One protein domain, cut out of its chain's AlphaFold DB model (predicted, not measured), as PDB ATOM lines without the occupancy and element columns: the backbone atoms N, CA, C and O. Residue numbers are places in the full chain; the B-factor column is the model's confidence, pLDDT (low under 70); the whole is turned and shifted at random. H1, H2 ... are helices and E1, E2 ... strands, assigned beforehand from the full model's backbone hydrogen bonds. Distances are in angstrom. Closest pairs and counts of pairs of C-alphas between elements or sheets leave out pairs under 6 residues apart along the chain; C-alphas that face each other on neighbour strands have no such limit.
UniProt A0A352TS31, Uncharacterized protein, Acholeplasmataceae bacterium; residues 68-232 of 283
ATOM      1  N   SER A  68      34.315  33.773 -31.077       87.38
ATOM      2  CA  SER A  68      33.305  33.010 -30.347       87.38
ATOM      3  C   SER A  68      33.249  31.574 -30.870       87.38
ATOM      4  O   SER A  68      33.305  31.383 -32.091       87.38
ATOM      5  N   PRO A  69      33.092  30.577 -29.985       89.31
ATOM      6  CA  PRO A  69      32.926  29.193 -30.401       89.31
ATOM      7  C   PRO A  69      31.629  29.012 -31.200       89.31
ATOM      8  O   PRO A  69      30.623  29.685 -30.973       89.31
ATOM      9  N   LEU A  70      31.652  28.058 -32.128       85.56
ATOM     10  CA  LEU A  70      30.484  27.608 -32.882       85.56
ATOM     11  C   LEU A  70      29.471  26.911 -31.973       85.56
ATOM     12  O   LEU A  70      28.265  27.073 -32.137       85.56
ATOM     13  N   ILE A  71      29.974  26.135 -31.012       87.69
ATOM     14  CA  ILE A  71      29.180  25.422 -30.010       87.69
ATOM     15  C   ILE A  71      29.812  25.673 -28.654       87.69
ATOM     16  O   ILE A  71      31.013  25.484 -28.501       87.69
ATOM     17  N   THR A  72      28.984  26.021 -27.672       90.50
ATOM     18  CA  THR A  72      29.333  25.972 -26.251       90.50
ATOM     19  C   THR A  72      28.299  25.116 -25.552       90.50
ATOM     20  O   THR A  72      27.097  25.365 -25.678       90.50
ATOM     21  N   HIS A  73      28.752  24.124 -24.798       89.62
ATOM     22  CA  HIS A  73      27.868  23.289 -24.010       89.62
ATOM     23  C   HIS A  73      28.487  22.905 -22.670       89.62
ATOM     24  O   HIS A  73      29.672  22.613 -22.588       89.62
ATOM     25  N   SER A  74      27.668  22.867 -21.620       91.38
ATOM     26  CA  SER A  74      28.065  22.364 -20.305       91.38
ATOM     27  C   SER A  74      27.355  21.049 -20.035       91.38
ATOM     28  O   SER A  74      26.128  20.998 -19.987       91.38
ATOM     29  N   VAL A  75      28.136  19.990 -19.875       89.88
ATOM     30  CA  VAL A  75      27.653  18.662 -19.521       89.88
ATOM     31  C   VAL A  75      27.725  18.534 -18.015       89.88
ATOM     32  O   VAL A  75      28.756  18.822 -17.410       89.88
ATOM     33  N   ASN A  76      26.618  18.120 -17.410       89.25
ATOM     34  CA  ASN A  76      26.540  17.843 -15.986       89.25
ATOM     35  C   ASN A  76      25.537  16.711 -15.768       89.25
ATOM     36  O   ASN A  76      24.342  16.938 -15.561       89.25
ATOM     37  N   ASN A  77      26.041  15.488 -15.890       83.69
ATOM     38  CA  ASN A  77      25.288  14.259 -15.684       83.69
ATOM     39  C   ASN A  77      25.812  13.558 -14.420       83.69
ATOM     40  O   ASN A  77      26.865  13.913 -13.903       83.69
ATOM     41  N   GLU A  78      25.115  12.523 -13.942       83.81
ATOM     42  CA  GLU A  78      25.470  11.813 -12.693       83.81
ATOM     43  C   GLU A  78      26.922  11.301 -12.652       83.81
ATOM     44  O   GLU A  78      27.518  11.227 -11.577       83.81
ATOM     45  N   ASN A  79      27.484  10.994 -13.823       84.44
ATOM     46  CA  ASN A  79      28.782  10.342 -13.972       84.44
ATOM     47  C   ASN A  79      29.885  11.249 -14.537       84.44
ATOM     48  O   ASN A  79      31.049  10.862 -14.529       84.44
ATOM     49  N   ALA A  80      29.538  12.397 -15.124       88.38
ATOM     50  CA  ALA A  80      30.514  13.232 -15.816       88.38
ATOM     51  C   ALA A  80      30.081  14.695 -15.870       88.38
ATOM     52  O   ALA A  80      28.923  15.003 -16.181       88.38
ATOM     53  N   GLN A  81      31.050  15.579 -15.655       91.62
ATOM     54  CA  GLN A  81      30.903  17.019 -15.793       91.62
ATOM     55  C   GLN A  81      32.034  17.572 -16.660       91.62
ATOM     56  O   GLN A  81      33.178  17.173 -16.486       91.62
ATOM     57  N   TYR A  82      31.716  18.463 -17.601       93.31
ATOM     58  CA  TYR A  82      32.709  19.209 -18.382       93.31
ATOM     59  C   TYR A  82      32.085  20.357 -19.182       93.31
ATOM     60  O   TYR A  82      30.868  20.428 -19.367       93.31
ATOM     61  N   TYR A  83      32.935  21.232 -19.717       94.12
ATOM     62  CA  TYR A  83      32.574  22.214 -20.736       94.12
ATOM     63  C   TYR A  83      33.133  21.782 -22.084       94.12
ATOM     64  O   TYR A  83      34.311  21.466 -22.184       94.12
ATOM     65  N   LEU A  84      32.286  21.756 -23.107       93.81
ATOM     66  CA  LEU A  84      32.654  21.508 -24.494       93.81
ATOM     67  C   LEU A  84      32.518  22.804 -25.279       93.81
ATOM     68  O   LEU A  84      31.435  23.395 -25.330       93.81
ATOM     69  N   GLU A  85      33.588  23.190 -25.956       94.31
ATOM     70  CA  GLU A  85      33.573  24.262 -26.939       94.31
ATOM     71  C   GLU A  85      34.084  23.741 -28.282       94.31
ATOM     72  O   GLU A  85      34.993  22.913 -28.340       94.31
ATOM     73  N   ILE A  86      33.484  24.208 -29.375       91.75
ATOM     74  CA  ILE A  86      33.936  23.872 -30.727       91.75
ATOM     75  C   ILE A  86      34.267  25.159 -31.461       91.75
ATOM     76  O   ILE A  86      33.387  25.989 -31.681       91.75
ATOM     77  N   TYR A  87      35.521  25.313 -31.866       90.69
ATOM     78  CA  TYR A  87      36.011  26.477 -32.596       90.69
ATOM     79  C   TYR A  87      36.275  26.136 -34.060       90.69
ATOM     80  O   TYR A  87      36.747  25.046 -34.373       90.69
ATOM     81  N   SER A  88      36.021  27.092 -34.956       87.69
ATOM     82  CA  SER A  88      36.620  27.079 -36.294       87.69
ATOM     83  C   SER A  88      37.977  27.768 -36.240       87.69
ATOM     84  O   SER A  88      38.108  28.859 -35.674       87.69
ATOM     85  N   VAL A  89      38.984  27.115 -36.812       90.12
ATOM     86  CA  VAL A  89      40.373  27.561 -36.791       90.12
ATOM     87  C   VAL A  89      40.950  27.561 -38.199       90.12
ATOM     88  O   VAL A  89      40.819  26.594 -38.945       90.12
ATOM     89  N   LEU A  90      41.631  28.648 -38.551       89.50
ATOM     90  CA  LEU A  90      42.450  28.761 -39.749       89.50
ATOM     91  C   LEU A  90      43.923  28.596 -39.376       89.50
ATOM     92  O   LEU A  90      44.513  29.426 -38.685       89.50
ATOM     93  N   LEU A  91      44.523  27.547 -39.925       91.44
ATOM     94  CA  LEU A  91      45.962  27.337 -39.967       91.44
ATOM     95  C   LEU A  91      46.500  28.010 -41.227       91.44
ATOM     96  O   LEU A  91      46.283  27.522 -42.339       91.44
ATOM     97  N   TYR A  92      47.206  29.128 -41.084       89.19
ATOM     98  CA  TYR A  92      47.686  29.914 -42.220       89.19
ATOM     99  C   TYR A  92      49.210  29.996 -42.261       89.19
ATOM    100  O   TYR A  92      49.840  30.539 -41.357       89.19
ATOM    101  N   LYS A  93      49.807  29.523 -43.357       89.19
ATOM    102  CA  LYS A  93      51.243  29.676 -43.627       89.19
ATOM    103  C   LYS A  93      51.496  30.684 -44.738       89.19
ATOM    104  O   LYS A  93      52.369  31.537 -44.623       89.19
ATOM    105  N   ASN A  94      50.726  30.605 -45.822       85.62
ATOM    106  CA  ASN A  94      50.722  31.589 -46.905       85.62
ATOM    107  C   ASN A  94      49.445  31.454 -47.754       85.62
ATOM    108  O   ASN A  94      48.635  30.552 -47.551       85.62
ATOM    109  N   SER A  95      49.272  32.323 -48.752       82.31
ATOM    110  CA  SER A  95      48.091  32.332 -49.631       82.31
ATOM    111  C   SER A  95      47.856  31.036 -50.420       82.31
ATOM    112  O   SER A  95      46.755  30.830 -50.916       82.31
ATOM    113  N   SER A  96      48.873  30.183 -50.581       84.25
ATOM    114  CA  SER A  96      48.766  28.882 -51.261       84.25
ATOM    115  C   SER A  96      48.735  27.678 -50.316       84.25
ATOM    116  O   SER A  96      48.476  26.566 -50.764       84.25
ATOM    117  N   GLU A  97      49.004  27.884 -49.030       86.81
ATOM    118  CA  GLU A  97      49.140  26.830 -48.028       86.81
ATOM    119  C   GLU A  97      48.434  27.286 -46.746       86.81
ATOM    120  O   GLU A  97      49.003  27.964 -45.885       86.81
ATOM    121  N   TYR A  98      47.152  26.944 -46.666       86.50
ATOM    122  CA  TYR A  98      46.294  27.186 -45.514       86.50
ATOM    123  C   TYR A  98      45.272  26.054 -45.378       86.50
ATOM    124  O   TYR A  98      44.964  25.374 -46.360       86.50
ATOM    125  N   LYS A  99      44.767  25.841 -44.161       86.69
ATOM    126  CA  LYS A  99      43.788  24.794 -43.843       86.69
ATOM    127  C   LYS A  99      42.791  25.283 -42.804       86.69
ATOM    128  O   LYS A  99      43.117  26.161 -42.009       86.69
ATOM    129  N   TYR A 100      41.608  24.684 -42.818       86.25
ATOM    130  CA  TYR A 100      40.567  24.936 -41.833       86.25
ATOM    131  C   TYR A 100      40.345  23.692 -40.985       86.25
ATOM    132  O   TYR A 100      40.176  22.598 -41.524       86.25
ATOM    133  N   GLU A 101      40.322  23.870 -39.673       88.62
ATOM    134  CA  GLU A 101      40.080  22.806 -38.708       88.62
ATOM    135  C   GLU A 101      38.941  23.199 -37.769       88.62
ATOM    136  O   GLU A 101      38.756  24.368 -37.425       88.62
ATOM    137  N   LEU A 102      38.166  22.202 -37.357       89.31
ATOM    138  CA  LEU A 102      37.242  22.300 -36.242       89.31
ATOM    139  C   LEU A 102      37.933  21.724 -35.016       89.31
ATOM    140  O   LEU A 102      38.306  20.551 -35.004       89.31
ATOM    141  N   ILE A 103      38.095  22.550 -33.990       93.50
ATOM    142  CA  ILE A 103      38.738  22.152 -32.745       93.50
ATOM    143  C   ILE A 103      37.680  21.966 -31.678       93.50
ATOM    144  O   ILE A 103      37.009  22.918 -31.292       93.50
ATOM    145  N   PHE A 104      37.559  20.736 -31.203       94.00
ATOM    146  CA  PHE A 104      36.772  20.354 -30.045       94.00
ATOM    147  C   PHE A 104      37.694  20.476 -28.840       94.00
ATOM    148  O   PHE A 104      38.693  19.762 -28.767       94.00
ATOM    149  N   ILE A 105      37.378  21.375 -27.917       95.75
ATOM    150  CA  ILE A 105      38.098  21.537 -26.656       95.75
ATOM    151  C   ILE A 105      37.133  21.214 -25.518       95.75
ATOM    152  O   ILE A 105      36.019  21.734 -25.449       95.75
ATOM    153  N   ILE A 106      37.555  20.302 -24.651       94.50
ATOM    154  CA  ILE A 106      36.867  19.958 -23.416       94.50
ATOM    155  C   ILE A 106      37.712  20.465 -22.261       94.50
ATOM    156  O   ILE A 106      38.903  20.164 -22.195       94.50
ATOM    157  N   THR A 107      37.091  21.203 -21.348       94.12
ATOM    158  CA  THR A 107      37.739  21.734 -20.148       94.12
ATOM    159  C   THR A 107      36.955  21.368 -18.894       94.12
ATOM    160  O   THR A 107      35.746  21.110 -18.939       94.12
ATOM    161  N   GLN A 108      37.662  21.348 -17.761       92.44
ATOM    162  CA  GLN A 108      37.110  21.008 -16.446       92.44
ATOM    163  C   GLN A 108      36.412  19.641 -16.434       92.44
ATOM    164  O   GLN A 108      35.351  19.485 -15.829       92.44
ATOM    165  N   TYR A 109      36.987  18.667 -17.144       92.19
ATOM    166  CA  TYR A 109      36.467  17.313 -17.154       92.19
ATOM    167  C   TYR A 109      36.674  16.631 -15.808       92.19
ATOM    168  O   TYR A 109      37.785  16.527 -15.292       92.19
ATOM    169  N   GLU A 110      35.566  16.156 -15.260       90.81
ATOM    170  CA  GLU A 110      35.500  15.347 -14.061       90.81
ATOM    171  C   GLU A 110      34.629  14.128 -14.364       90.81
ATOM    172  O   GLU A 110      33.524  14.253 -14.901       90.81
ATOM    173  N   ASN A 111      35.131  12.942 -14.022       87.94
ATOM    174  CA  ASN A 111      34.396  11.690 -14.124       87.94
ATOM    175  C   ASN A 111      34.228  11.097 -12.725       87.94
ATOM    176  O   ASN A 111      35.207  10.825 -12.031       87.94
ATOM    177  N   THR A 112      32.976  10.926 -12.315       86.75
ATOM    178  CA  THR A 112      32.582  10.394 -11.006       86.75
ATOM    179  C   THR A 112      32.151   8.928 -11.076       86.75
ATOM    180  O   THR A 112      31.775   8.353 -10.054       86.75
ATOM    181  N   ASP A 113      32.198   8.305 -12.256       84.88
ATOM    182  CA  ASP A 113      31.862   6.898 -12.450       84.88
ATOM    183  C   ASP A 113      32.977   5.987 -11.919       84.88
ATOM    184  O   ASP A 113      34.063   5.885 -12.489       84.88
ATOM    185  N   GLU A 114      32.683   5.253 -10.845       80.38
ATOM    186  CA  GLU A 114      33.600   4.271 -10.250       80.38
ATOM    187  C   GLU A 114      33.950   3.107 -11.200       80.38
ATOM    188  O   GLU A 114      34.883   2.348 -10.934       80.38
ATOM    189  N   THR A 115      33.189   2.929 -12.286       80.50
ATOM    190  CA  THR A 115      33.386   1.877 -13.293       80.50
ATOM    191  C   THR A 115      34.141   2.345 -14.537       80.50
ATOM    192  O   THR A 115      34.444   1.513 -15.405       80.50
ATOM    193  N   ALA A 116      34.462   3.642 -14.631       78.62
ATOM    194  CA  ALA A 116      35.322   4.167 -15.684       78.62
ATOM    195  C   ALA A 116      36.672   3.440 -15.655       78.62
ATOM    196  O   ALA A 116      37.236   3.178 -14.588       78.62
ATOM    197  N   PHE A 117      37.178   3.062 -16.831       67.19
ATOM    198  CA  PHE A 117      38.476   2.402 -16.919       67.19
ATOM    199  C   PHE A 117      39.566   3.417 -16.557       67.19
ATOM    200  O   PHE A 117      39.970   4.235 -17.377       67.19
ATOM    201  N   LEU A 118      40.018   3.357 -15.307       59.47
ATOM    202  CA  LEU A 118      41.254   3.968 -14.835       59.47
ATOM    203  C   LEU A 118      42.399   3.040 -15.262       59.47
ATOM    204  O   LEU A 118      42.960   2.330 -14.426       59.47
ATOM    205  N   ASP A 119      42.690   2.940 -16.562       50.94
ATOM    206  CA  ASP A 119      44.028   2.454 -16.916       50.94
ATOM    207  C   ASP A 119      45.028   3.460 -16.319       50.94
ATOM    208  O   ASP A 119      44.693   4.635 -16.177       50.94
ATOM    209  N   GLU A 120      46.201   3.002 -15.876       49.31
ATOM    210  CA  GLU A 120      47.110   3.768 -14.993       49.31
ATOM    211  C   GLU A 120      47.566   5.142 -15.536       49.31
ATOM    212  O   GLU A 120      48.183   5.896 -14.789       49.31
ATOM    213  N   ASP A 121      47.200   5.506 -16.767       51.22
ATOM    214  CA  ASP A 121      47.415   6.815 -17.370       51.22
ATOM    215  C   ASP A 121      46.112   7.322 -18.045       51.22
ATOM    216  O   ASP A 121      45.737   6.874 -19.129       51.22
ATOM    217  N   ALA A 122      45.460   8.293 -17.393       56.00
ATOM    218  CA  ALA A 122      44.422   9.214 -17.888       56.00
ATOM    219  C   ALA A 122      42.992   8.705 -18.201       56.00
ATOM    220  O   ALA A 122      42.753   7.712 -18.895       56.00
ATOM    221  N   LEU A 123      41.996   9.494 -17.764       71.44
ATOM    222  CA  LEU A 123      40.576   9.350 -18.118       71.44
ATOM    223  C   LEU A 123      40.337   9.645 -19.611       71.44
ATOM    224  O   LEU A 123      39.931  10.741 -19.990       71.44
ATOM    225  N   THR A 124      40.556   8.648 -20.464       82.12
ATOM    226  CA  THR A 124      40.414   8.796 -21.919       82.12
ATOM    227  C   THR A 124      38.970   9.113 -22.323       82.12
ATOM    228  O   THR A 124      38.043   8.358 -22.020       82.12
ATOM    229  N   LEU A 125      38.789  10.187 -23.092       90.00
ATOM    230  CA  LEU A 125      37.554  10.471 -23.820       90.00
ATOM    231  C   LEU A 125      37.666   9.999 -25.271       90.00
ATOM    232  O   LEU A 125      38.718  10.106 -25.900       90.00
ATOM    233  N   LYS A 126      36.556   9.517 -25.825       92.12
ATOM    234  CA  LYS A 126      36.413   9.150 -27.236       92.12
ATOM    235  C   LYS A 126      35.389  10.041 -27.920       92.12
ATOM    236  O   LYS A 126      34.421  10.475 -27.294       92.12
ATOM    237  N   VAL A 127      35.591  10.264 -29.211       92.75
ATOM    238  CA  VAL A 127      34.653  10.934 -30.106       92.75
ATOM    239  C   VAL A 127      34.273   9.992 -31.242       92.75
ATOM    240  O   VAL A 127      35.132   9.463 -31.945       92.75
ATOM    241  N   ASP A 128      32.971   9.794 -31.418       93.69
ATOM    242  CA  ASP A 128      32.385   9.032 -32.514       93.69
ATOM    243  C   ASP A 128      31.687   9.980 -33.484       93.69
ATOM    244  O   ASP A 128      30.635  10.539 -33.176       93.69
ATOM    245  N   ILE A 129      32.242  10.144 -34.683       91.06
ATOM    246  CA  ILE A 129      31.677  10.995 -35.735       91.06
ATOM    247  C   ILE A 129      30.998  10.109 -36.770       91.06
ATOM    248  O   ILE A 129      31.639   9.330 -37.475       91.06
ATOM    249  N   THR A 130      29.678  10.238 -36.866       91.88
ATOM    250  CA  THR A 130      28.847   9.527 -37.834       91.88
ATOM    251  C   THR A 130      28.427  10.467 -38.953       91.88
ATOM    252  O   THR A 130      27.760  11.473 -38.714       91.88
ATOM    253  N   PHE A 131      28.753  10.094 -40.183       88.75
ATOM    254  CA  PHE A 131      28.324  10.742 -41.416       88.75
ATOM    255  C   PHE A 131      27.133  10.012 -42.044       88.75
ATOM    256  O   PHE A 131      26.912   8.821 -41.808       88.75
ATOM    257  N   GLU A 132      26.364  10.708 -42.883       87.06
ATOM    258  CA  GLU A 132      25.230  10.102 -43.588       87.06
ATOM    259  C   GLU A 132      25.627   8.979 -44.551       87.06
ATOM    260  O   GLU A 132      24.854   8.037 -44.748       87.06
ATOM    261  N   SER A 133      26.821   9.099 -45.125       85.12
ATOM    262  CA  SER A 133      27.487   8.154 -46.017       85.12
ATOM    263  C   SER A 133      29.000   8.245 -45.803       85.12
ATOM    264  O   SER A 133      29.473   9.150 -45.124       85.12
ATOM    265  N   ALA A 134      29.776   7.298 -46.334       84.50
ATOM    266  CA  ALA A 134      31.234   7.371 -46.232       84.50
ATOM    267  C   ALA A 134      31.761   8.614 -46.986       84.50
ATOM    268  O   ALA A 134      31.408   8.764 -48.161       84.50
ATOM    269  N   PRO A 135      32.572   9.484 -46.351       79.69
ATOM    270  CA  PRO A 135      33.226  10.602 -47.031       79.69
ATOM    271  C   PRO A 135      34.156  10.129 -48.157       79.69
ATOM    272  O   PRO A 135      34.625   8.984 -48.154       79.69
ATOM    273  N   GLU A 136      34.454  11.010 -49.116       77.62
ATOM    274  CA  GLU A 136      35.375  10.682 -50.208       77.62
ATOM    275  C   GLU A 136      36.738  10.217 -49.662       77.62
ATOM    276  O   GLU A 136      37.320  10.822 -48.765       77.62
ATOM    277  N   GLY A 137      37.248   9.106 -50.200       78.38
ATOM    278  CA  GLY A 137      38.518   8.515 -49.767       78.38
ATOM    279  C   GLY A 137      38.412   7.544 -48.586       78.38
ATOM    280  O   GLY A 137      39.409   6.897 -48.264       78.38
ATOM    281  N   PHE A 138      37.225   7.362 -47.999       81.56
ATOM    282  CA  PHE A 138      37.002   6.442 -46.883       81.56
ATOM    283  C   PHE A 138      36.019   5.320 -47.223       81.56
ATOM    284  O   PHE A 138      35.147   5.441 -48.080       81.56
ATOM    285  N   THR A 139      36.161   4.187 -46.530       85.38
ATOM    286  CA  THR A 139      35.289   3.009 -46.698       85.38
ATOM    287  C   THR A 139      34.199   2.902 -45.634       85.38
ATOM    288  O   THR A 139      33.340   2.028 -45.734       85.38
ATOM    289  N   GLN A 140      34.243   3.747 -44.604       87.25
ATOM    290  CA  GLN A 140      33.327   3.734 -43.468       87.25
ATOM    291  C   GLN A 140      32.725   5.122 -43.248       87.25
ATOM    292  O   GLN A 140      33.337   6.128 -43.595       87.25
ATOM    293  N   SER A 141      31.519   5.163 -42.686       87.31
ATOM    294  CA  SER A 141      30.792   6.397 -42.362       87.31
ATOM    295  C   SER A 141      30.853   6.759 -40.877       87.31
ATOM    296  O   SER A 141      30.272   7.760 -40.477       87.31
ATOM    297  N   VAL A 142      31.504   5.932 -40.057       89.81
ATOM    298  CA  VAL A 142      31.674   6.149 -38.619       89.81
ATOM    299  C   VAL A 142      33.163   6.161 -38.319       89.81
ATOM    300  O   VAL A 142      33.882   5.259 -38.755       89.81
ATOM    301  N   PHE A 143      33.606   7.172 -37.587       89.94
ATOM    302  CA  PHE A 143      34.989   7.353 -37.168       89.94
ATOM    303  C   PHE A 143      35.026   7.439 -35.651       89.94
ATOM    304  O   PHE A 143      34.338   8.282 -35.087       89.94
ATOM    305  N   ASN A 144      35.798   6.552 -35.028       90.12
ATOM    306  CA  ASN A 144      36.012   6.506 -33.588       90.12
ATOM    307  C   ASN A 144      37.451   6.933 -33.329       90.12
ATOM    308  O   ASN A 144      38.376   6.269 -33.798       90.12
ATOM    309  N   GLU A 145      37.622   8.036 -32.618       90.12
ATOM    310  CA  GLU A 145      38.928   8.592 -32.284       90.12
ATOM    311  C   GLU A 145      38.991   8.892 -30.787       90.12
ATOM    312  O   GLU A 145      37.973   9.112 -30.131       90.12
ATOM    313  N   SER A 146      40.196   8.903 -30.225       89.94
ATOM    314  CA  SER A 146      40.403   9.356 -28.845       89.94
ATOM    315  C   SER A 146      40.691  10.852 -28.838       89.94
ATOM    316  O   SER A 146      41.456  11.340 -29.673       89.94
ATOM    317  N   LEU A 147      40.097  11.583 -27.897       91.50
ATOM    318  CA  LEU A 147      40.509  12.956 -27.646       91.50
ATOM    319  C   LEU A 147      41.873  12.924 -26.961       91.50
ATOM    320  O   LEU A 147      42.117  12.126 -26.056       91.50
ATOM    321  N   ILE A 148      42.761  13.808 -27.396       89.56
ATOM    322  CA  ILE A 148      44.107  13.905 -26.853       89.56
ATOM    323  C   ILE A 148      44.053  14.727 -25.573       89.56
ATOM    324  O   ILE A 148      43.543  15.847 -25.565       89.56
ATOM    325  N   GLN A 149      44.592  14.169 -24.499       88.69
ATOM    326  CA  GLN A 149      44.822  14.891 -23.261       88.69
ATOM    327  C   GLN A 149      45.828  16.025 -23.488       88.69
ATOM    328  O   GLN A 149      46.851  15.827 -24.148       88.69
ATOM    329  N   LEU A 150      45.546  17.206 -22.937       87.38
ATOM    330  CA  LEU A 150      46.467  18.339 -23.001       87.38
ATOM    331  C   LEU A 150      47.483  18.280 -21.850       87.38
ATOM    332  O   LEU A 150      48.517  17.630 -21.971       87.38
ATOM    333  N   TYR A 151      47.205  18.948 -20.728       83.31
ATOM    334  CA  TYR A 151      48.136  19.032 -19.594       83.31
ATOM    335  C   TYR A 151      47.820  18.077 -18.448       83.31
ATOM    336  O   TYR A 151      48.724  17.670 -17.718       83.31
ATOM    337  N   ASP A 152      46.541  17.798 -18.243       84.31
ATOM    338  CA  ASP A 152      46.023  16.913 -17.213       84.31
ATOM    339  C   ASP A 152      44.689  16.327 -17.678       84.31
ATOM    340  O   ASP A 152      44.193  16.648 -18.759       84.31
ATOM    341  N   ASP A 153      44.148  15.410 -16.885       85.94
ATOM    342  CA  ASP A 153      42.949  14.649 -17.230       85.94
ATOM    343  C   ASP A 153      41.695  15.532 -17.332       85.94
ATOM    344  O   ASP A 153      40.664  15.060 -17.787       85.94
ATOM    345  N   SER A 154      41.741  16.807 -16.938       89.38
ATOM    346  CA  SER A 154      40.585  17.704 -17.026       89.38
ATOM    347  C   SER A 154      40.438  18.370 -18.398       89.38
ATOM    348  O   SER A 154      39.402  18.984 -18.671       89.38
ATOM    349  N   MET A 155      41.449  18.259 -19.268       91.56
ATOM    350  CA  MET A 155      41.500  18.958 -20.552       91.56
ATOM    351  C   MET A 155      41.788  18.019 -21.711       91.56
ATOM    352  O   MET A 155      42.820  17.349 -21.751       91.56
ATOM    353  N   HIS A 156      40.905  18.046 -22.702       93.62
ATOM    354  CA  HIS A 156      40.992  17.184 -23.870       93.62
ATOM    355  C   HIS A 156      40.740  17.969 -25.151       93.62
ATOM    356  O   HIS A 156      39.909  18.875 -25.182       93.62
ATOM    357  N   MET A 157      41.431  17.599 -26.224       94.38
ATOM    358  CA  MET A 157      41.294  18.239 -27.522       94.38
ATOM    359  C   MET A 157      41.162  17.213 -28.643       94.38
ATOM    360  O   MET A 157      41.826  16.175 -28.650       94.38
ATOM    361  N   TYR A 158      40.334  17.530 -29.630       93.88
ATOM    362  CA  TYR A 158      40.272  16.808 -30.893       93.88
ATOM    363  C   TYR A 158      40.168  17.790 -32.055       93.88
ATOM    364  O   TYR A 158      39.393  18.743 -32.007       93.88
ATOM    365  N   ALA A 159      40.962  17.554 -33.097       92.06
ATOM    366  CA  ALA A 159      40.975  18.362 -34.306       92.06
ATOM    367  C   ALA A 159      40.368  17.562 -35.460       92.06
ATOM    368  O   ALA A 159      40.808  16.451 -35.757       92.06
ATOM    369  N   LEU A 160      39.370  18.144 -36.120       87.69
ATOM    370  CA  LEU A 160      38.737  17.596 -37.311       87.69
ATOM    371  C   LEU A 160      39.026  18.507 -38.496       87.69
ATOM    372  O   LEU A 160      38.707  19.694 -38.460       87.69
ATOM    373  N   ASP A 161      39.568  17.953 -39.576       85.25
ATOM    374  CA  ASP A 161      39.720  18.709 -40.816       85.25
ATOM    375  C   ASP A 161      38.338  19.093 -41.359       85.25
ATOM    376  O   ASP A 161      37.483  18.241 -41.629       85.25
ATOM    377  N   GLN A 162      38.116  20.398 -41.516       81.31
ATOM    378  CA  GLN A 162      36.816  20.928 -41.890       81.31
ATOM    379  C   GLN A 162      36.410  20.505 -43.313       81.31
ATOM    380  O   GLN A 162      35.220  20.500 -43.637       81.31
ATOM    381  N   GLN A 163      37.363  20.095 -44.160       76.38
ATOM    382  CA  GLN A 163      37.055  19.602 -45.504       76.38
ATOM    383  C   GLN A 163      36.074  18.419 -45.491       76.38
ATOM    384  O   GLN A 163      35.282  18.282 -46.416       76.38
ATOM    385  N   TYR A 164      36.081  17.604 -44.430       74.81
ATOM    386  CA  TYR A 164      35.178  16.459 -44.294       74.81
ATOM    387  C   TYR A 164      33.752  16.847 -43.900       74.81
ATOM    388  O   TYR A 164      32.849  16.024 -43.997       74.81
ATOM    389  N   VAL A 165      33.545  18.083 -43.445       70.06
ATOM    390  CA  VAL A 165      32.255  18.581 -42.946       70.06
ATOM    391  C   VAL A 165      31.552  19.471 -43.971       70.06
ATOM    392  O   VAL A 165      30.334  19.590 -43.952       70.06
ATOM    393  N   VAL A 166      32.324  20.101 -44.861       63.28
ATOM    394  CA  VAL A 166      31.850  21.107 -45.830       63.28
ATOM    395  C   VAL A 166      31.569  20.498 -47.210       63.28
ATOM    396  O   VAL A 166      31.151  21.208 -48.122       63.28
ATOM    397  N   ASP A 167      31.804  19.199 -47.401       63.88
ATOM    398  CA  ASP A 167      31.453  18.530 -48.651       63.88
ATOM    399  C   ASP A 167      29.923  18.422 -48.789       63.88
ATOM    400  O   ASP A 167      29.259  17.728 -48.018       63.88
ATOM    401  N   ASP A 168      29.365  19.078 -49.812       59.75
ATOM    402  CA  ASP A 168      27.935  19.046 -50.152       59.75
ATOM    403  C   ASP A 168      27.407  17.615 -50.393       59.75
ATOM    404  O   ASP A 168      26.194  17.391 -50.424       59.75
ATOM    405  N   GLN A 169      28.295  16.635 -50.604       64.12
ATOM    406  CA  GLN A 169      27.919  15.241 -50.833       64.12
ATOM    407  C   GLN A 169      27.656  14.457 -49.540       64.12
ATOM    408  O   GLN A 169      26.892  13.489 -49.581       64.12
ATOM    409  N   VAL A 170      28.280  14.827 -48.412       74.19
ATOM    410  CA  VAL A 170      28.261  14.022 -47.181       74.19
ATOM    411  C   VAL A 170      28.121  14.909 -45.946       74.19
ATOM    412  O   VAL A 170      29.056  15.590 -45.540       74.19
ATOM    413  N   ARG A 171      26.958  14.845 -45.287       80.25
ATOM    414  CA  ARG A 171      26.687  15.603 -44.055       80.25
ATOM    415  C   ARG A 171      27.065  14.797 -42.814       80.25
ATOM    416  O   ARG A 171      26.886  13.574 -42.771       80.25
ATOM    417  N   ILE A 172      27.523  15.488 -41.768       86.56
ATOM    418  CA  ILE A 172      27.594  14.899 -40.425       86.56
ATOM    419  C   ILE A 172      26.168  14.601 -39.972       86.56
ATOM    420  O   ILE A 172      25.311  15.475 -39.985       86.56
ATOM    421  N   GLN A 173      25.926  13.367 -39.549       88.81
ATOM    422  CA  GLN A 173      24.673  12.951 -38.939       88.81
ATOM    423  C   GLN A 173      24.701  13.191 -37.426       88.81
ATOM    424  O   GLN A 173      23.765  13.771 -36.877       88.81
ATOM    425  N   ARG A 174      25.749  12.722 -36.742       91.31
ATOM    426  CA  ARG A 174      25.858  12.776 -35.280       91.31
ATOM    427  C   ARG A 174      27.316  12.769 -34.840       91.31
ATOM    428  O   ARG A 174      28.142  12.140 -35.494       91.31
ATOM    429  N   ILE A 175      27.592  13.405 -33.710       92.12
ATOM    430  CA  ILE A 175      28.843  13.273 -32.967       92.12
ATOM    431  C   ILE A 175      28.508  12.832 -31.544       92.12
ATOM    432  O   ILE A 175      27.727  13.506 -30.873       92.12
ATOM    433  N   ASP A 176      29.083  11.726 -31.083       93.50
ATOM    434  CA  ASP A 176      28.972  11.284 -29.692       93.50
ATOM    435  C   ASP A 176      30.312  11.444 -28.972       93.50
ATOM    436  O   ASP A 176      31.359  11.160 -29.547       93.50
ATOM    437  N   ILE A 177      30.281  11.871 -27.710       92.62
ATOM    438  CA  ILE A 177      31.448  11.855 -26.821       92.62
ATOM    439  C   ILE A 177      31.182  10.845 -25.716       92.62
ATOM    440  O   ILE A 177      30.150  10.897 -25.035       92.62
ATOM    441  N   SER A 178      32.118   9.927 -25.528       91.69
ATOM    442  CA  SER A 178      31.992   8.819 -24.588       91.69
ATOM    443  C   SER A 178      33.276   8.598 -23.798       91.69
ATOM    444  O   SER A 178      34.347   9.062 -24.183       91.69
ATOM    445  N   TYR A 179      33.168   7.888 -22.680       89.75
ATOM    446  CA  TYR A 179      34.324   7.324 -21.985       89.75
ATOM    447  C   TYR A 179      34.177   5.802 -21.881       89.75
ATOM    448  O   TYR A 179      33.053   5.289 -21.805       89.75
ATOM    449  N   PRO A 180      35.294   5.058 -21.885       87.38
ATOM    450  CA  PRO A 180      35.267   3.611 -21.764       87.38
ATOM    451  C   PRO A 180      35.037   3.154 -20.317       87.38
ATOM    452  O   PRO A 180      35.612   3.688 -19.368       87.38
ATOM    453  N   THR A 181      34.248   2.092 -20.154       85.31
ATOM    454  CA  THR A 181      34.170   1.294 -18.916       85.31
ATOM    455  C   THR A 181      34.608  -0.139 -19.190       85.31
ATOM    456  O   THR A 181      34.853  -0.530 -20.331       85.31
ATOM    457  N   ALA A 182      34.653  -0.974 -18.150       77.19
ATOM    458  CA  ALA A 182      35.033  -2.379 -18.303       77.19
ATOM    459  C   ALA A 182      34.067  -3.215 -19.159       77.19
ATOM    460  O   ALA A 182      34.411  -4.326 -19.563       77.19
ATOM    461  N   VAL A 183      32.855  -2.711 -19.409       79.62
ATOM    462  CA  VAL A 183      31.788  -3.458 -20.087       79.62
ATOM    463  C   VAL A 183      31.357  -2.792 -21.394       79.62
ATOM    464  O   VAL A 183      31.081  -3.490 -22.366       79.62
ATOM    465  N   THR A 184      31.275  -1.461 -21.421       85.69
ATOM    466  CA  THR A 184      30.794  -0.683 -22.573       85.69
ATOM    467  C   THR A 184      31.345   0.739 -22.548       85.69
ATOM    468  O   THR A 184      31.770   1.226 -21.504       85.69
ATOM    469  N   ASP A 185      31.273   1.441 -23.670       87.19
ATOM    470  CA  ASP A 185      31.447   2.892 -23.670       87.19
ATOM    471  C   ASP A 185      30.152   3.553 -23.156       87.19
ATOM    472  O   ASP A 185      29.046   3.133 -23.520       87.19
ATOM    473  N   ILE A 186      30.286   4.558 -22.285       88.69
ATOM    474  CA  ILE A 186      29.170   5.370 -21.786       88.69
ATOM    475  C   ILE A 186      29.178   6.699 -22.532       88.69
ATOM    476  O   ILE A 186      30.116   7.488 -22.424       88.69
ATOM    477  N   VAL A 187      28.114   6.950 -23.298       90.00
ATOM    478  CA  VAL A 187      27.922   8.209 -24.023       90.00
ATOM    479  C   VAL A 187      27.494   9.291 -23.039       90.00
ATOM    480  O   VAL A 187      26.472   9.168 -22.366       90.00
ATOM    481  N   THR A 188      28.282  10.358 -22.967       88.75
ATOM    482  CA  THR A 188      28.008  11.526 -22.114       88.75
ATOM    483  C   THR A 188      27.306  12.634 -22.878       88.75
ATOM    484  O   THR A 188      26.466  13.333 -22.313       88.75
ATOM    485  N   THR A 189      27.624  12.750 -24.166       89.81
ATOM    486  CA  THR A 189      27.119  13.789 -25.053       89.81
ATOM    487  C   THR A 189      26.773  13.196 -26.396       89.81
ATOM    488  O   THR A 189      27.577  12.476 -26.982       89.81
ATOM    489  N   THR A 190      25.609  13.577 -26.910       91.38
ATOM    490  CA  THR A 190      25.214  13.345 -28.293       91.38
ATOM    491  C   THR A 190      24.890  14.687 -28.931       91.38
ATOM    492  O   THR A 190      24.048  15.428 -28.439       91.38
ATOM    493  N   MET A 191      25.531  15.010 -30.045       90.94
ATOM    494  CA  MET A 191      25.212  16.175 -30.864       90.94
ATOM    495  C   MET A 191      24.676  15.692 -32.205       90.94
ATOM    496  O   MET A 191      25.276  14.808 -32.814       90.94
ATOM    497  N   ILE A 192      23.557  16.239 -32.674       90.38
ATOM    498  CA  ILE A 192      22.887  15.751 -33.889       90.38
ATOM    499  C   ILE A 192      22.749  16.836 -34.936       90.38
ATOM    500  O   ILE A 192      22.580  18.009 -34.616       90.38
ATOM    501  N   HIS A 193      22.749  16.424 -36.193       87.88
ATOM    502  CA  HIS A 193      22.294  17.261 -37.291       87.88
ATOM    503  C   HIS A 193      20.794  17.035 -37.492       87.88
ATOM    504  O   HIS A 193      20.371  15.964 -37.932       87.88
ATOM    505  N   GLU A 194      19.974  18.008 -37.090       86.12
ATOM    506  CA  GLU A 194      18.518  17.828 -37.027       86.12
ATOM    507  C   GLU A 194      17.906  17.533 -38.400       86.12
ATOM    508  O   GLU A 194      17.076  16.629 -38.508       86.12
ATOM    509  N   ASP A 195      18.354  18.221 -39.454       85.00
ATOM    510  CA  ASP A 195      17.814  18.038 -40.807       85.00
ATOM    511  C   ASP A 195      18.052  16.606 -41.296       85.00
ATOM    512  O   ASP A 195      17.146  15.953 -41.808       85.00
ATOM    513  N   VAL A 196      19.255  16.079 -41.055       85.75
ATOM    514  CA  VAL A 196      19.630  14.698 -41.385       85.75
ATOM    515  C   VAL A 196      18.739  13.686 -40.661       85.75
ATOM    516  O   VAL A 196      18.282  12.703 -41.251       85.75
ATOM    517  N   TYR A 197      18.494  13.899 -39.368       87.81
ATOM    518  CA  TYR A 197      17.654  13.008 -38.567       87.81
ATOM    519  C   TYR A 197      16.203  13.013 -39.050       87.81
ATOM    520  O   TYR A 197      15.606  11.944 -39.213       87.81
ATOM    521  N   LEU A 198      15.661  14.201 -39.325       86.06
ATOM    522  CA  LEU A 198      14.306  14.379 -39.840       86.06
ATOM    523  C   LEU A 198      14.144  13.759 -41.234       86.06
ATOM    524  O   LEU A 198      13.201  12.995 -41.442       86.06
ATOM    525  N   ASP A 199      15.089  13.991 -42.152       86.44
ATOM    526  CA  ASP A 199      15.107  13.404 -43.503       86.44
ATOM    527  C   ASP A 199      15.065  11.866 -43.456       86.44
ATOM    528  O   ASP A 199      14.376  11.208 -44.243       86.44
ATOM    529  N   LYS A 200      15.783  11.277 -42.495       86.44
ATOM    530  CA  LYS A 200      15.860   9.824 -42.294       86.44
ATOM    531  C   LYS A 200      14.714   9.254 -41.450       86.44
ATOM    532  O   LYS A 200      14.663   8.039 -41.265       86.44
ATOM    533  N   ASN A 201      13.779  10.084 -40.982       87.19
ATOM    534  CA  ASN A 201      12.707   9.709 -40.050       87.19
ATOM    535  C   ASN A 201      13.233   9.033 -38.768       87.19
ATOM    536  O   ASN A 201      12.643   8.070 -38.273       87.19
ATOM    537  N   LEU A 202      14.371   9.507 -38.257       85.69
ATOM    538  CA  LEU A 202      14.969   9.033 -37.015       85.69
ATOM    539  C   LEU A 202      14.457   9.860 -35.834       85.69
ATOM    540  O   LEU A 202      14.259  11.069 -35.942       85.69
ATOM    541  N   GLU A 203      14.269   9.210 -34.690       85.62
ATOM    542  CA  GLU A 203      13.933   9.908 -33.451       85.62
ATOM    543  C   GLU A 203      15.171  10.627 -32.900       85.62
ATOM    544  O   GLU A 203      16.270  10.065 -32.858       85.62
ATOM    545  N   ILE A 204      14.985  11.884 -32.494       84.38
ATOM    546  CA  ILE A 204      16.030  12.691 -31.867       84.38
ATOM    547  C   ILE A 204      16.281  12.145 -30.455       84.38
ATOM    548  O   ILE A 204      15.340  12.079 -29.661       84.38
ATOM    549  N   PRO A 205      17.527  11.770 -30.112       82.12
ATOM    550  CA  PRO A 205      17.853  11.332 -28.764       82.12
ATOM    551  C   PRO A 205      17.506  12.406 -27.731       82.12
ATOM    552  O   PRO A 205      17.788  13.588 -27.921       82.12
ATOM    553  N   THR A 206      16.950  11.987 -26.594       73.62
ATOM    554  CA  THR A 206      16.599  12.883 -25.478       73.62
ATOM    555  C   THR A 206      17.806  13.583 -24.868       73.62
ATOM    556  O   THR A 206      17.670  14.669 -24.316       73.62
ATOM    557  N   HIS A 207      18.982  12.972 -24.983       68.31
ATOM    558  CA  HIS A 207      20.252  13.507 -24.501       68.31
ATOM    559  C   HIS A 207      21.009  14.247 -25.610       68.31
ATOM    560  O   HIS A 207      22.233  14.206 -25.641       68.31
ATOM    561  N   SER A 208      20.292  14.876 -26.551       74.31
ATOM    562  CA  SER A 208      20.905  15.778 -27.525       74.31
ATOM    563  C   SER A 208      21.359  17.064 -26.836       74.31
ATOM    564  O   SER A 208      20.586  17.745 -26.163       74.31
ATOM    565  N   VAL A 209      22.635  17.366 -27.011       75.12
ATOM    566  CA  VAL A 209      23.408  18.363 -26.274       75.12
ATOM    567  C   VAL A 209      23.641  19.603 -27.148       75.12
ATOM    568  O   VAL A 209      23.572  20.731 -26.666       75.12
ATOM    569  N   ALA A 210      23.836  19.421 -28.459       80.94
ATOM    570  CA  ALA A 210      23.976  20.521 -29.410       80.94
ATOM    571  C   ALA A 210      23.404  20.171 -30.791       80.94
ATOM    572  O   ALA A 210      23.427  19.012 -31.217       80.94
ATOM    573  N   ASN A 211      22.919  21.200 -31.492       81.38
ATOM    574  CA  ASN A 211      22.447  21.101 -32.869       81.38
ATOM    575  C   ASN A 211      23.602  21.403 -33.840       81.38
ATOM    576  O   ASN A 211      24.107  22.523 -33.896       81.38
ATOM    577  N   LEU A 212      23.998  20.394 -34.614       82.62
ATOM    578  CA  LEU A 212      25.065  20.441 -35.613       82.62
ATOM    579  C   LEU A 212      24.631  21.077 -36.937       82.62
ATOM    580  O   LEU A 212      25.477  21.281 -37.803       82.62
ATOM    581  N   SER A 213      23.358  21.448 -37.110       74.75
ATOM    582  CA  SER A 213      22.892  22.182 -38.294       74.75
ATOM    583  C   SER A 213      23.611  23.522 -38.470       74.75
ATOM    584  O   SER A 213      23.629  24.058 -39.573       74.75
ATOM    585  N   ILE A 214      24.268  24.057 -37.436       69.12
ATOM    586  CA  ILE A 214      25.158  25.219 -37.575       69.12
ATOM    587  C   ILE A 214      26.338  24.965 -38.530       69.12
ATOM    588  O   ILE A 214      26.877  25.909 -39.100       69.12
ATOM    589  N   PHE A 215      26.721  23.702 -38.746       68.50
ATOM    590  CA  PHE A 215      27.752  23.332 -39.710       68.50
ATOM    591  C   PHE A 215      27.251  23.392 -41.165       68.50
ATOM    592  O   PHE A 215      28.072  23.323 -42.072       68.50
ATOM    593  N   ASN A 216      25.943  23.596 -41.404       58.09
ATOM    594  CA  ASN A 216      25.388  23.851 -42.746       58.09
ATOM    595  C   ASN A 216      25.631  25.281 -43.256       58.09
ATOM    596  O   ASN A 216      25.175  25.622 -44.349       58.09
ATOM    597  N   ILE A 217      26.291  26.152 -42.492       50.19
ATOM    598  CA  ILE A 217      26.509  27.528 -42.934       50.19
ATOM    599  C   ILE A 217      27.668  27.544 -43.933       50.19
ATOM    600  O   ILE A 217      28.807  27.235 -43.585       50.19
ATOM    601  N   GLU A 218      27.314  27.879 -45.180       49.09
ATOM    602  CA  GLU A 218      28.158  28.330 -46.290       49.09
ATOM    603  C   GLU A 218      29.595  28.614 -45.852       49.09
ATOM    604  O   GLU A 218      29.874  29.712 -45.394       49.09
ATOM    605  N   ARG A 219      30.482  27.615 -45.986       49.78
ATOM    606  CA  ARG A 219      31.938  27.735 -45.831       49.78
ATOM    607  C   ARG A 219      32.347  28.655 -44.663       49.78
ATOM    608  O   ARG A 219      32.490  29.857 -44.866       49.78
ATOM    609  N   LEU A 220      32.782  28.093 -43.524       52.69
ATOM    610  CA  LEU A 220      33.710  28.804 -42.608       52.69
ATOM    611  C   LEU A 220      35.084  29.046 -43.281       52.69
ATOM    612  O   LEU A 220      36.139  28.853 -42.695       52.69
ATOM    613  N   GLN A 221      35.091  29.408 -44.564       54.53
ATOM    614  CA  GLN A 221      36.204  30.065 -45.192       54.53
ATOM    615  C   GLN A 221      36.238  31.452 -44.572       54.53
ATOM    616  O   GLN A 221      35.403  32.294 -44.890       54.53
ATOM    617  N   LEU A 222      37.213  31.666 -43.698       55.66
ATOM    618  CA  LEU A 222      37.700  32.984 -43.306       55.66
ATOM    619  C   LEU A 222      38.282  33.629 -44.570       55.66
ATOM    620  O   LEU A 222      39.483  33.577 -44.838       55.66
ATOM    621  N   SER A 223      37.384  34.051 -45.459       48.00
ATOM    622  CA  SER A 223      37.644  34.150 -46.896       48.00
ATOM    623  C   SER A 223      38.266  35.477 -47.301       48.00
ATOM    624  O   SER A 223      38.670  35.622 -48.454       48.00
ATOM    625  N   ASP A 224      38.438  36.401 -46.356       52.78
ATOM    626  CA  ASP A 224      39.078  37.683 -46.610       52.78
ATOM    627  C   ASP A 224      40.201  37.984 -45.609       52.78
ATOM    628  O   ASP A 224      40.064  37.824 -44.396       52.78
ATOM    629  N   GLU A 225      41.327  38.509 -46.108       50.25
ATOM    630  CA  GLU A 225      42.403  39.059 -45.263       50.25
ATOM    631  C   GLU A 225      41.887  40.162 -44.320       50.25
ATOM    632  O   GLU A 225      42.471  40.383 -43.260       50.25
ATOM    633  N   LEU A 226      40.774  40.814 -44.678       48.91
ATOM    634  CA  LEU A 226      40.082  41.795 -43.843       48.91
ATOM    635  C   LEU A 226      39.377  41.165 -42.626       48.91
ATOM    636  O   LEU A 226      39.254  41.827 -41.598       48.91
ATOM    637  N   GLU A 227      38.942  39.903 -42.719       59.62
ATOM    638  CA  GLU A 227      38.290  39.180 -41.619       59.62
ATOM    639  C   GLU A 227      39.307  38.641 -40.607       59.62
ATOM    640  O   GLU A 227      38.982  38.536 -39.425       59.62
ATOM    641  N   LYS A 228      40.567  38.407 -41.011       63.91
ATOM    642  CA  LYS A 228      41.636  37.963 -40.093       63.91
ATOM    643  C   LYS A 228      41.847  38.904 -38.911       63.91
ATOM    644  O   LYS A 228      42.131  38.440 -37.817       63.91
ATOM    645  N   ALA A 229      41.671  40.211 -39.117       59.44
ATOM    646  CA  ALA A 229      41.803  41.211 -38.056       59.44
ATOM    647  C   ALA A 229      40.719  41.094 -36.967       59.44
ATOM    648  O   ALA A 229      40.865  41.684 -35.900       59.44
ATOM    649  N   SER A 230      39.629  40.374 -37.248       70.69
ATOM    650  CA  SER A 230      38.552  40.092 -36.293       70.69
ATOM    651  C   SER A 230      38.659  38.713 -35.639       70.69
ATOM    652  O   SER A 230      37.832  38.378 -34.795       70.69
ATOM    653  N   LEU A 231      39.661  37.921 -36.029       84.38
ATOM    654  CA  LEU A 231      39.928  36.615 -35.445       84.38
ATOM    655  C   LEU A 231      40.860  36.742 -34.255       84.38
ATOM    656  O   LEU A 231      41.752  37.592 -34.221       84.38
ATOM    657  N   TYR A 232      40.663  35.841 -33.307       89.88
ATOM    658  CA  TYR A 232      41.565  35.675 -32.196       89.88
ATOM    659  C   TYR A 232      42.917  35.174 -32.697       89.88
ATOM    660  O   TYR A 232      43.004  34.185 -33.431       89.88
TER     661      TYR A 232
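Overview. This is residues 68 to 232 of the 283 residues of an uncharacterized protein of Acholeplasmataceae bacterium (UniProt A0A352TS31). Two strongly twisted sheets sit face to face as a sandwich, their strands crossed at 44 degrees: E5, E4, E7, E8 and E9 make one layer, and E1, E2, E3 and E6, with the long hairpin of E2 and E3, make the other. The edges of the layers come close on both sides, E1 to E9 and E5 to E6; H1 and H2 are small helices on opposite faces of the five-stranded sheet, and H3 near the end of the printed part is on neither sheet. The printed part has 165 residues, with nine named strands and three named helices in the order E1 to E8, H1, E9, H2, H3, and its class is mostly strand. The five-stranded sheet runs E5 E4 E7 E8 E9 and is mixed, the four-stranded one runs E1 E2 E3 E6 and is antiparallel. The whole is compact, with a radius of gyration of the C-alphas of 16.7 A and spans of 50 by 41 by 28 A.

Arrangement. Begin at the five-stranded sheet, where E4, residues 126 to 131, forms a hairpin with E5, residues 142 to 146; look for N 127 and O 145 at 2.8 A. On the other side of E4 is E7, residues 172 to 180, antiparallel, with N 128 and O 176 at 2.8 A. E7 forms a hairpin with E8, residues 185 to 192, with N 175 and O 191 at 2.9 A. E9, residues 208 to 211, is parallel to E8, with N 209 and O 190 at 2.8 A. Between them comes H1, residues 194 to 199: E8, H1 and E9 are a strand-helix-strand unit, two parallel neighbour strands joined through a helix, with a right-handed crossover. H1 stands up from the sheet at a height of 8.7 A, and the C-alphas of Gln 173 and Val 196, the closest of E7 and H1, are 5.9 A apart. H2, residues 212 to 216, is on the opposite face at a height of 8.4 A and only just touches H1, with 3 pairs of C-alphas within 8 A, the closest those of Glu 194 and Ser 213 at 6.3 A. In the other sheet, E1, residues 71 to 77, E2, residues 80 to 94, and E3, residues 97 to 111, make a meander, each strand the antiparallel neighbour of the one before; look for N 73 and O 84 at 2.8 A, and N 89 and O 101 at 2.8 A. E6, residues 156 to 161, is antiparallel to E3, with N 104 and O 158 at 2.8 A. Between the sheets, the closest C-alphas of E1 and E9, His 73 and Val 209, are 7.0 A apart. H3, residues 225 to 228, is apart from H1 and H2. In H1 every O i to N i+4 pair is within hydrogen-bond range; H2 has 0 of 1, but 2 of 2 O i to N i+3 pairs, and H3 is too short for an O i to N i+4 pair.

Along the chain. Find C-alpha 71 at (29.180, 25.422, -30.010), where E1 begins. E2 starts at C-alpha 80, (30.514, 13.232, -15.816), and covers 41.4 A; E3 covers 40.0 A and bends by 57 degrees at residue 108. E7 covers 23.1 A, and E8, 18.5 A, bends by 69 degrees at residue 188. H3 ends at C-alpha 228, (41.636, 37.963, -40.093).

Size, cuts and confidence. The C-alphas farthest apart, Val 183 and Leu 226, are 51.8 A apart. The printed part has no cut. The link from E3 to E4, residues 112 to 125, is long. The mean pLDDT of the printed part is 82.0; look for values under 70 at residues 117 to 122, 166 to 169, 207 and 214 to 229.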